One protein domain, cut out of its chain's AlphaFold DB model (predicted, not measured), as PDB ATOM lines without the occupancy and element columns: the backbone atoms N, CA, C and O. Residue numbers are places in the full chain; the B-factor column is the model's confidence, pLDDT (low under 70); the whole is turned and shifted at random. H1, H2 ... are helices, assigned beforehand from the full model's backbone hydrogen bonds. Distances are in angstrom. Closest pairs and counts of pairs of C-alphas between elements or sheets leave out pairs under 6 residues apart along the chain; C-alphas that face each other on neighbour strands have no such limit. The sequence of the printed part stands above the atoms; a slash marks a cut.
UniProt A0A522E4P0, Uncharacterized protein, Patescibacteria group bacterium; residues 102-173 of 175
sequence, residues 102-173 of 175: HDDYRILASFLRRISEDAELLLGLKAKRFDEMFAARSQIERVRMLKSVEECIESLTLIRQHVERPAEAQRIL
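What this domain is: This is residues 102 to 173 of the 175 residues of an uncharacterized protein of Patescibacteria group bacterium (UniProt A0A522E4P0). Two long helices, H1 and H3, make the two arms of a long, open U, with the short helix H2 at its closed end. H3 folds back along the length of the U with a gap between it and H1, and the small helix H4 follows at the far end of H3. The printed part has 72 residues with four named helices, H1, H2, H3 and H4 in chain order, and no named strand; the class is all helix. It is only just extended, close to loose, with a radius of gyration of the C-alphas of 17.2 A, and its outline is a rod spanning 53 by 23 by 17 A.

How they stand to each other: H1, residues 102 to 123, is apart from H2, residues 127 to 135. H2 is close to but not clearly touching H3, residues 139 to 164: their closest C-alphas, those of Phe 134 and Arg 142, are 7.2 A apart. H2 and H3 run opposite ways at a steep tilt of 53 degrees. H1 and H3 are apart. H4, residues 167 to 171, is apart from H1, H2 and H3. In H1, H2 and H3 every O i to N i+4 pair is within hydrogen-bond range; in H4 it is 0 of 1, with 1 of 2 O i to N i+3 pairs within range.

Where its parts are: H1 begins at C-alpha 102 (62.664, 112.193, 159.564) and is 31.1 A long from first to last C-alpha. H2 measures 12.3 A. H3, 37.1 A long, begins at C-alpha 139 (103.638, 115.327, 143.381). H4 measures 7.3 A and ends at C-alpha 171 (65.735, 122.214, 173.068).

The domain as a whole: The two C-alphas farthest apart, those of Ala 136 and Ile 172, are 54.0 A apart. The printed part has no cut, and the links H1 to H2, H2 to H3 and H3 to H4 are tight. The mean pLDDT of the printed part is 89.9; residues 167 to 173 are under 70.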
ATOM      1  N   HIS A 102      62.518 113.579 160.013       89.81
ATOM      2  CA  HIS A 102      62.664 112.193 159.564       89.81
ATOM      3  C   HIS A 102      63.125 112.060 158.096       89.81
ATOM      4  O   HIS A 102      63.887 111.151 157.763       89.81
ATOM      5  N   ASP A 103      62.696 112.956 157.198       84.44
ATOM      6  CA  ASP A 103      63.166 112.939 155.808       84.44
ATOM      7  C   ASP A 103      64.658 113.261 155.727       84.44
ATOM      8  O   ASP A 103      65.384 112.592 154.989       84.44
ATOM      9  N   ASP A 104      65.112 114.262 156.483       87.38
ATOM     10  CA  ASP A 104      66.514 114.670 156.495       87.38
ATOM     11  C   ASP A 104      67.395 113.616 157.184       87.38
ATOM     12  O   ASP A 104      68.461 113.292 156.658       87.38
ATOM     13  N   TYR A 105      66.908 112.973 158.253       92.06
ATOM     14  CA  TYR A 105      67.557 111.795 158.838       92.06
ATOM     15  C   TYR A 105      67.732 110.676 157.803       92.06
ATOM     16  O   TYR A 105      68.836 110.173 157.609       92.06
ATOM     17  N   ARG A 106      66.668 110.316 157.069       93.75
ATOM     18  CA  ARG A 106      66.737 109.267 156.039       93.75
ATOM     19  C   ARG A 106      67.716 109.621 154.916       93.75
ATOM     20  O   ARG A 106      68.405 108.735 154.406       93.75
ATOM     21  N   ILE A 107      67.778 110.895 154.521       89.81
ATOM     22  CA  ILE A 107      68.751 111.388 153.537       89.81
ATOM     23  C   ILE A 107      70.174 111.215 154.072       89.81
ATOM     24  O   ILE A 107      71.017 110.678 153.352       89.81
ATOM     25  N   LEU A 108      70.429 111.630 155.316       92.75
ATOM     26  CA  LEU A 108      71.737 111.509 155.954       92.75
ATOM     27  C   LEU A 108      72.163 110.042 156.093       92.75
ATOM     28  O   LEU A 108      73.252 109.686 155.655       92.75
ATOM     29  N   ALA A 109      71.290 109.177 156.609       94.62
ATOM     30  CA  ALA A 109      71.563 107.748 156.760       94.62
ATOM     31  C   ALA A 109      71.885 107.083 155.412       94.62
ATOM     32  O   ALA A 109      72.870 106.358 155.285       94.62
ATOM     33  N   SER A 110      71.104 107.387 154.368       95.06
ATOM     34  CA  SER A 110      71.350 106.864 153.016       95.06
ATOM     35  C   SER A 110      72.674 107.358 152.428       95.06
ATOM     36  O   SER A 110      73.329 106.634 151.680       95.06
ATOM     37  N   PHE A 111      73.054 108.601 152.730       93.31
ATOM     38  CA  PHE A 111      74.315 109.196 152.300       93.31
ATOM     39  C   PHE A 111      75.518 108.551 152.998       93.31
ATOM     40  O   PHE A 111      76.451 108.144 152.311       93.31
ATOM     41  N   LEU A 112      75.470 108.404 154.326       95.44
ATOM     42  CA  LEU A 112      76.539 107.775 155.108       95.44
ATOM     43  C   LEU A 112      76.740 106.311 154.717       95.44
ATOM     44  O   LEU A 112      77.877 105.889 154.528       95.44
ATOM     45  N   ARG A 113      75.648 105.563 154.503       96.50
ATOM     46  CA  ARG A 113      75.728 104.182 154.013       96.50
ATOM     47  C   ARG A 113      76.473 104.100 152.681       96.50
ATOM     48  O   ARG A 113      77.399 103.312 152.565       96.50
ATOM     49  N   ARG A 114      76.123 104.952 151.710       96.06
ATOM     50  CA  ARG A 114      76.800 104.970 150.402       96.06
ATOM     51  C   ARG A 114      78.290 105.283 150.529       96.06
ATOM     52  O   ARG A 114      79.091 104.636 149.878       96.06
ATOM     53  N   ILE A 115      78.656 106.262 151.359       95.38
ATOM     54  CA  ILE A 115      80.071 106.581 151.597       95.38
ATOM     55  C   ILE A 115      80.806 105.383 152.190       95.38
ATOM     56  O   ILE A 115      81.913 105.094 151.756       95.38
ATOM     57  N   SER A 116      80.196 104.695 153.157       94.81
ATOM     58  CA  SER A 116      80.788 103.508 153.774       94.81
ATOM     59  C   SER A 116      81.006 102.393 152.753       94.81
ATOM     60  O   SER A 116      82.107 101.863 152.678       94.81
ATOM     61  N   GLU A 117      79.988 102.078 151.947       95.31
ATOM     62  CA  GLU A 117      80.059 101.058 150.890       95.31
ATOM     63  C   GLU A 117      81.150 101.404 149.858       95.31
ATOM     64  O   GLU A 117      82.008 100.578 149.550       95.31
ATOM     65  N   ASP A 118      81.172 102.648 149.368       94.75
ATOM     66  CA  ASP A 118      82.164 103.107 148.388       94.75
ATOM     67  C   ASP A 118      83.593 103.103 148.972       94.75
ATOM     68  O   ASP A 118      84.554 102.765 148.276       94.75
ATOM     69  N   ALA A 119      83.753 103.464 150.251       94.75
ATOM     70  CA  ALA A 119      85.042 103.442 150.938       94.75
ATOM     71  C   ALA A 119      85.543 102.011 151.172       94.75
ATOM     72  O   ALA A 119      86.722 101.742 150.953       94.75
ATOM     73  N   GLU A 120      84.666 101.087 151.568       93.94
ATOM     74  CA  GLU A 120      85.004  99.677 151.779       93.94
ATOM     75  C   GLU A 120      85.521  99.020 150.493       93.94
ATOM     76  O   GLU A 120      86.544  98.336 150.517       93.94
ATOM     77  N   LEU A 121      84.890  99.309 149.349       93.56
ATOM     78  CA  LEU A 121      85.354  98.831 148.044       93.56
ATOM     79  C   LEU A 121      86.785  99.287 147.725       93.56
ATOM     80  O   LEU A 121      87.569  98.519 147.166       93.56
ATOM     81  N   LEU A 122      87.136 100.526 148.080       93.19
ATOM     82  CA  LEU A 122      88.484 101.057 147.876       93.19
ATOM     83  C   LEU A 122      89.482 100.490 148.889       93.19
ATOM     84  O   LEU A 122      90.593 100.135 148.507       93.19
ATOM     85  N   LEU A 123      89.096 100.365 150.160       91.50
ATOM     86  CA  LEU A 123      89.946  99.812 151.221       91.50
ATOM     87  C   LEU A 123      90.207  98.309 151.046       91.50
ATOM     88  O   LEU A 123      91.239  97.815 151.494       91.50
ATOM     89  N   GLY A 124      89.321  97.591 150.351       89.75
ATOM     90  CA  GLY A 124      89.526  96.194 149.965       89.75
ATOM     91  C   GLY A 124      90.603  95.989 148.890       89.75
ATOM     92  O   GLY A 124      91.020  94.855 148.636       89.75
ATOM     93  N   LEU A 125      91.085  97.058 148.246       92.81
ATOM     94  CA  LEU A 125      92.199  96.971 147.306       92.81
ATOM     95  C   LEU A 125      93.510  96.693 148.056       92.81
ATOM     96  O   LEU A 125      93.821  97.308 149.072       92.81
ATOM     97  N   LYS A 126      94.340  95.793 147.517       91.62
ATOM     98  CA  LYS A 126      95.689  95.540 148.054       91.62
ATOM     99  C   LYS A 126      96.527  96.823 148.000       91.62
ATOM    100  O   LYS A 126      96.463  97.525 146.996       91.62
ATOM    101  N   ALA A 127      97.397  97.060 148.987       88.94
ATOM    102  CA  ALA A 127      98.275  98.243 149.042       88.94
ATOM    103  C   ALA A 127      99.017  98.518 147.716       88.94
ATOM    104  O   ALA A 127      99.002  99.639 147.219       88.94
ATOM    105  N   LYS A 128      99.516  97.462 147.057       92.56
ATOM    106  CA  LYS A 128     100.156  97.548 145.733       92.56
ATOM    107  C   LYS A 128      99.299  98.266 144.676       92.56
ATOM    108  O   LYS A 128      99.833  98.973 143.832       92.56
ATOM    109  N   ARG A 129      97.971  98.101 144.705       93.44
ATOM    110  CA  ARG A 129      97.062  98.794 143.777       93.44
ATOM    111  C   ARG A 129      97.018 100.295 144.037       93.44
ATOM    112  O   ARG A 129      96.983 101.051 143.074       93.44
ATOM    113  N   PHE A 130      97.064 100.726 145.296       92.00
ATOM    114  CA  PHE A 130      97.188 102.146 145.620       92.00
ATOM    115  C   PHE A 130      98.527 102.704 145.131       92.00
ATOM    116  O   PHE A 130      98.536 103.743 144.473       92.00
ATOM    117  N   ASP A 131      99.631 101.988 145.347       92.62
ATOM    118  CA  ASP A 131     100.947 102.409 144.849       92.62
ATOM    119  C   ASP A 131     100.936 102.585 143.325       92.62
ATOM    120  O   ASP A 131     101.360 103.620 142.810       92.62
ATOM    121  N   GLU A 132     100.362 101.619 142.601       95.38
ATOM    122  CA  GLU A 132     100.188 101.671 141.145       95.38
ATOM    123  C   GLU A 132      99.328 102.868 140.695       95.38
ATOM    124  O   GLU A 132      99.672 103.531 139.716       95.38
ATOM    125  N   MET A 133      98.245 103.199 141.415       94.25
ATOM    126  CA  MET A 133      97.383 104.350 141.095       94.25
ATOM    127  C   MET A 133      98.133 105.687 141.150       94.25
ATOM    128  O   MET A 133      97.815 106.605 140.385       94.25
ATOM    129  N   PHE A 134      99.124 105.798 142.037       95.75
ATOM    130  CA  PHE A 134      99.909 107.017 142.227       95.75
ATOM    131  C   PHE A 134     101.295 106.969 141.575       95.75
ATOM    132  O   PHE A 134     101.947 108.013 141.501       95.75
ATOM    133  N   ALA A 135     101.752 105.819 141.069       96.12
ATOM    134  CA  ALA A 135     103.096 105.627 140.519       96.12
ATOM    135  C   ALA A 135     103.433 106.612 139.386       96.12
ATOM    136  O   ALA A 135     104.513 107.189 139.378       96.12
ATOM    137  N   ALA A 136     102.485 106.860 138.478       94.75
ATOM    138  CA  ALA A 136     102.650 107.790 137.357       94.75
ATOM    139  C   ALA A 136     102.114 109.210 137.635       94.75
ATOM    140  O   ALA A 136     102.041 110.032 136.723       94.75
ATOM    141  N   ARG A 137     101.680 109.504 138.869       96.81
ATOM    142  CA  ARG A 137     101.090 110.801 139.235       96.81
ATOM    143  C   ARG A 137     102.146 111.751 139.765       96.81
ATOM    144  O   ARG A 137     102.990 111.369 140.574       96.81
ATOM    145  N   SER A 138     102.049 113.009 139.352       97.50
ATOM    146  CA  SER A 138     102.923 114.079 139.832       97.50
ATOM    147  C   SER A 138     102.728 114.343 141.328       97.50
ATOM    148  O   SER A 138     101.656 114.101 141.891       97.50
ATOM    149  N   GLN A 139     103.741 114.925 141.975       96.06
ATOM    150  CA  GLN A 139     103.638 115.327 143.381       96.06
ATOM    151  C   GLN A 139     102.483 116.315 143.616       96.06
ATOM    152  O   GLN A 139     101.797 116.237 144.632       96.06
ATOM    153  N   ILE A 140     102.210 117.199 142.651       97.50
ATOM    154  CA  ILE A 140     101.101 118.158 142.724       97.50
ATOM    155  C   ILE A 140      99.747 117.432 142.734       97.50
ATOM    156  O   ILE A 140      98.875 117.779 143.528       97.50
ATOM    157  N   GLU A 141      99.551 116.423 141.882       96.75
ATOM    158  CA  GLU A 141      98.319 115.621 141.877       96.75
ATOM    159  C   GLU A 141      98.143 114.839 143.183       96.75
ATOM    160  O   GLU A 141      97.034 114.793 143.713       96.75
ATOM    161  N   ARG A 142      99.232 114.278 143.729       96.62
ATOM    162  CA  ARG A 142      99.217 113.579 145.023       96.62
ATOM    163  C   ARG A 142      98.790 114.508 146.157       96.62
ATOM    164  O   ARG A 142      97.866 114.177 146.890       96.62
ATOM    165  N   VAL A 143      99.397 115.693 146.250       97.00
ATOM    166  CA  VAL A 143      99.036 116.708 147.255       97.00
ATOM    167  C   VAL A 143      97.578 117.152 147.100       97.00
ATOM    168  O   VAL A 143      96.870 117.269 148.095       97.00
ATOM    169  N   ARG A 144      97.087 117.347 145.867       96.50
ATOM    170  CA  ARG A 144      95.668 117.673 145.632       96.50
ATOM    171  C   ARG A 144      94.732 116.564 146.107       96.50
ATOM    172  O   ARG A 144      93.713 116.873 146.713       96.50
ATOM    173  N   MET A 145      95.073 115.302 145.843       96.69
ATOM    174  CA  MET A 145      94.265 114.165 146.284       96.69
ATOM    175  C   MET A 145      94.251 114.046 147.811       96.69
ATOM    176  O   MET A 145      93.178 113.901 148.387       96.69
ATOM    177  N   LEU A 146      95.415 114.168 148.464       95.94
ATOM    178  CA  LEU A 146      95.518 114.169 149.927       95.94
ATOM    179  C   LEU A 146      94.661 115.275 150.540       95.94
ATOM    180  O   LEU A 146      93.823 114.990 151.389       95.94
ATOM    181  N   LYS A 147      94.767 116.501 150.018       96.50
ATOM    182  CA  LYS A 147      93.933 117.620 150.461       96.50
ATOM    183  C   LYS A 147      92.435 117.325 150.313       96.50
ATOM    184  O   LYS A 147      91.657 117.626 151.208       96.50
ATOM    185  N   SER A 148      92.011 116.710 149.206       95.62
ATOM    186  CA  SER A 148      90.606 116.314 149.030       95.62
ATOM    187  C   SER A 148      90.150 115.259 150.046       95.62
ATOM    188  O   SER A 148      88.995 115.289 150.466       95.62
ATOM    189  N   VAL A 149      91.030 114.337 150.450       96.00
ATOM    190  CA  VAL A 149      90.741 113.366 151.519       96.00
ATOM    191  C   VAL A 149      90.608 114.077 152.867       96.00
ATOM    192  O   VAL A 149      89.635 113.834 153.577       96.00
ATOM    193  N   GLU A 150      91.523 114.991 153.192       97.25
ATOM    194  CA  GLU A 150      91.484 115.797 154.421       97.25
ATOM    195  C   GLU A 150      90.184 116.613 154.522       97.25
ATOM    196  O   GLU A 150      89.463 116.500 155.511       97.25
ATOM    197  N   GLU A 151      89.798 117.327 153.460       95.38
ATOM    198  CA  GLU A 151      88.541 118.095 153.400       95.38
ATOM    199  C   GLU A 151      87.294 117.200 153.591       95.38
ATOM    200  O   GLU A 151      86.290 117.608 154.194       95.38
ATOM    201  N   CYS A 152      87.338 115.954 153.098       95.31
ATOM    202  CA  CYS A 152      86.275 114.974 153.332       95.31
ATOM    203  C   CYS A 152      86.220 114.536 154.800       95.31
ATOM    204  O   CYS A 152      85.126 114.461 155.364       95.31
ATOM    205  N   ILE A 153      87.373 114.270 155.423       96.06
ATOM    206  CA  ILE A 153      87.470 113.900 156.841       96.06
ATOM    207  C   ILE A 153      86.935 115.030 157.724       96.06
ATOM    208  O   ILE A 153      86.128 114.770 158.620       96.06
ATOM    209  N   GLU A 154      87.313 116.278 157.452       96.19
ATOM    210  CA  GLU A 154      86.799 117.453 158.163       96.19
ATOM    211  C   GLU A 154      85.272 117.548 158.054       96.19
ATOM    212  O   GLU A 154      84.570 117.663 159.062       96.19
ATOM    213  N   SER A 155      84.731 117.408 156.841       93.69
ATOM    214  CA  SER A 155      83.285 117.456 156.596       93.69
ATOM    215  C   SER A 155      82.524 116.347 157.334       93.69
ATOM    216  O   SER A 155      81.471 116.598 157.926       93.69
ATOM    217  N   LEU A 156      83.047 115.117 157.325       95.06
ATOM    218  CA  LEU A 156      82.455 113.986 158.047       95.06
ATOM    219  C   LEU A 156      82.566 114.158 159.568       95.06
ATOM    220  O   LEU A 156      81.637 113.795 160.291       95.06
ATOM    221  N   THR A 157      83.648 114.766 160.050       95.50
ATOM    222  CA  THR A 157      83.841 115.088 161.470       95.50
ATOM    223  C   THR A 157      82.818 116.117 161.947       95.50
ATOM    224  O   THR A 157      82.214 115.933 163.002       95.50
ATOM    225  N   LEU A 158      82.536 117.153 161.152       93.06
ATOM    226  CA  LEU A 158      81.471 118.115 161.459       93.06
ATOM    227  C   LEU A 158      80.097 117.435 161.534       93.06
ATOM    228  O   LEU A 158      79.326 117.685 162.461       93.06
ATOM    229  N   ILE A 159      79.791 116.530 160.598       93.75
ATOM    230  CA  ILE A 159      78.547 115.743 160.636       93.75
ATOM    231  C   ILE A 159      78.479 114.908 161.920       93.75
ATOM    232  O   ILE A 159      77.449 114.921 162.592       93.75
ATOM    233  N   ARG A 160      79.568 114.223 162.290       94.06
ATOM    234  CA  ARG A 160      79.660 113.440 163.530       94.06
ATOM    235  C   ARG A 160      79.350 114.295 164.759       94.06
ATOM    236  O   ARG A 160      78.499 113.907 165.552       94.06
ATOM    237  N   GLN A 161      79.957 115.476 164.874       93.88
ATOM    238  CA  GLN A 161      79.698 116.399 165.983       93.88
ATOM    239  C   GLN A 161      78.216 116.785 166.083       93.88
ATOM    240  O   GLN A 161      77.696 116.940 167.184       93.88
ATOM    241  N   HIS A 162      77.510 116.934 164.958       90.94
ATOM    242  CA  HIS A 162      76.069 117.201 164.972       90.94
ATOM    243  C   HIS A 162      75.232 116.001 165.432       90.94
ATOM    244  O   HIS A 162      74.195 116.210 166.060       90.94
ATOM    245  N   VAL A 163      75.671 114.775 165.140       89.88
ATOM    246  CA  VAL A 163      75.003 113.533 165.566       89.88
ATOM    247  C   VAL A 163      75.241 113.243 167.050       89.88
ATOM    248  O   VAL A 163      74.331 112.785 167.730       89.88
ATOM    249  N   GLU A 164      76.436 113.538 167.565       90.94
ATOM    250  CA  GLU A 164      76.809 113.302 168.968       90.94
ATOM    251  C   GLU A 164      76.207 114.319 169.948       90.94
ATOM    252  O   GLU A 164      76.248 114.098 171.158       90.94
ATOM    253  N   ARG A 165      75.636 115.434 169.465       86.62
ATOM    254  CA  ARG A 165      75.002 116.429 170.344       86.62
ATOM    255  C   ARG A 165      73.853 115.784 171.130       86.62
ATOM    256  O   ARG A 165      72.891 115.335 170.504       86.62
ATOM    257  N   PRO A 166      73.890 115.791 172.476       74.44
ATOM    258  CA  PRO A 166      72.811 115.236 173.283       74.44
ATOM    259  C   PRO A 166      71.493 115.976 173.016       74.44
ATOM    260  O   PRO A 166      71.475 117.195 172.823       74.44
ATOM    261  N   ALA A 167      70.379 115.236 173.023       64.62
ATOM    262  CA  ALA A 167      69.041 115.748 172.702       64.62
ATOM    263  C   ALA A 167      68.607 116.933 173.593       64.62
ATOM    264  O   ALA A 167      67.810 117.774 173.178       64.62
ATOM    265  N   GLU A 168      69.164 117.030 174.801       55.41
ATOM    266  CA  GLU A 168      68.892 118.094 175.772       55.41
ATOM    267  C   GLU A 168      69.457 119.457 175.336       55.41
ATOM    268  O   GLU A 168      68.816 120.484 175.551       55.41
ATOM    269  N   ALA A 169      70.580 119.484 174.611       55.94
ATOM    270  CA  ALA A 169      71.181 120.719 174.095       55.94
ATOM    271  C   ALA A 169      70.431 121.305 172.879       55.94
ATOM    272  O   ALA A 169      70.623 122.468 172.529       55.94
ATOM    273  N   GLN A 170      69.563 120.523 172.223       54.00
ATOM    274  CA  GLN A 170      68.807 120.960 171.040       54.00
ATOM    275  C   GLN A 170      67.510 121.718 171.394       54.00
ATOM    276  O   GLN A 170      67.028 122.514 170.586       54.00
ATOM    277  N   ARG A 171      66.965 121.533 172.608       55.19
ATOM    278  CA  ARG A 171      65.735 122.214 173.068       55.19
ATOM    279  C   ARG A 171      65.952 123.685 173.436       55.19
ATOM    280  O   ARG A 171      65.055 124.494 173.229       55.19
ATOM    281  N   ILE A 172      67.151 124.040 173.899       54.38
ATOM    282  CA  ILE A 172      67.492 125.404 174.344       54.38
ATOM    283  C   ILE A 172      67.626 126.383 173.160       54.38
ATOM    284  O   ILE A 172      67.417 127.574 173.327       54.38
ATOM    285  N   LEU A 173      67.915 125.893 171.948       49.59
ATOM    286  CA  LEU A 173      68.054 126.722 170.736       49.59
ATOM    287  C   LEU A 173      66.778 126.800 169.879       49.59
ATOM    288  O   LEU A 173      66.786 127.455 168.839       49.59
TER     289      LEU A 173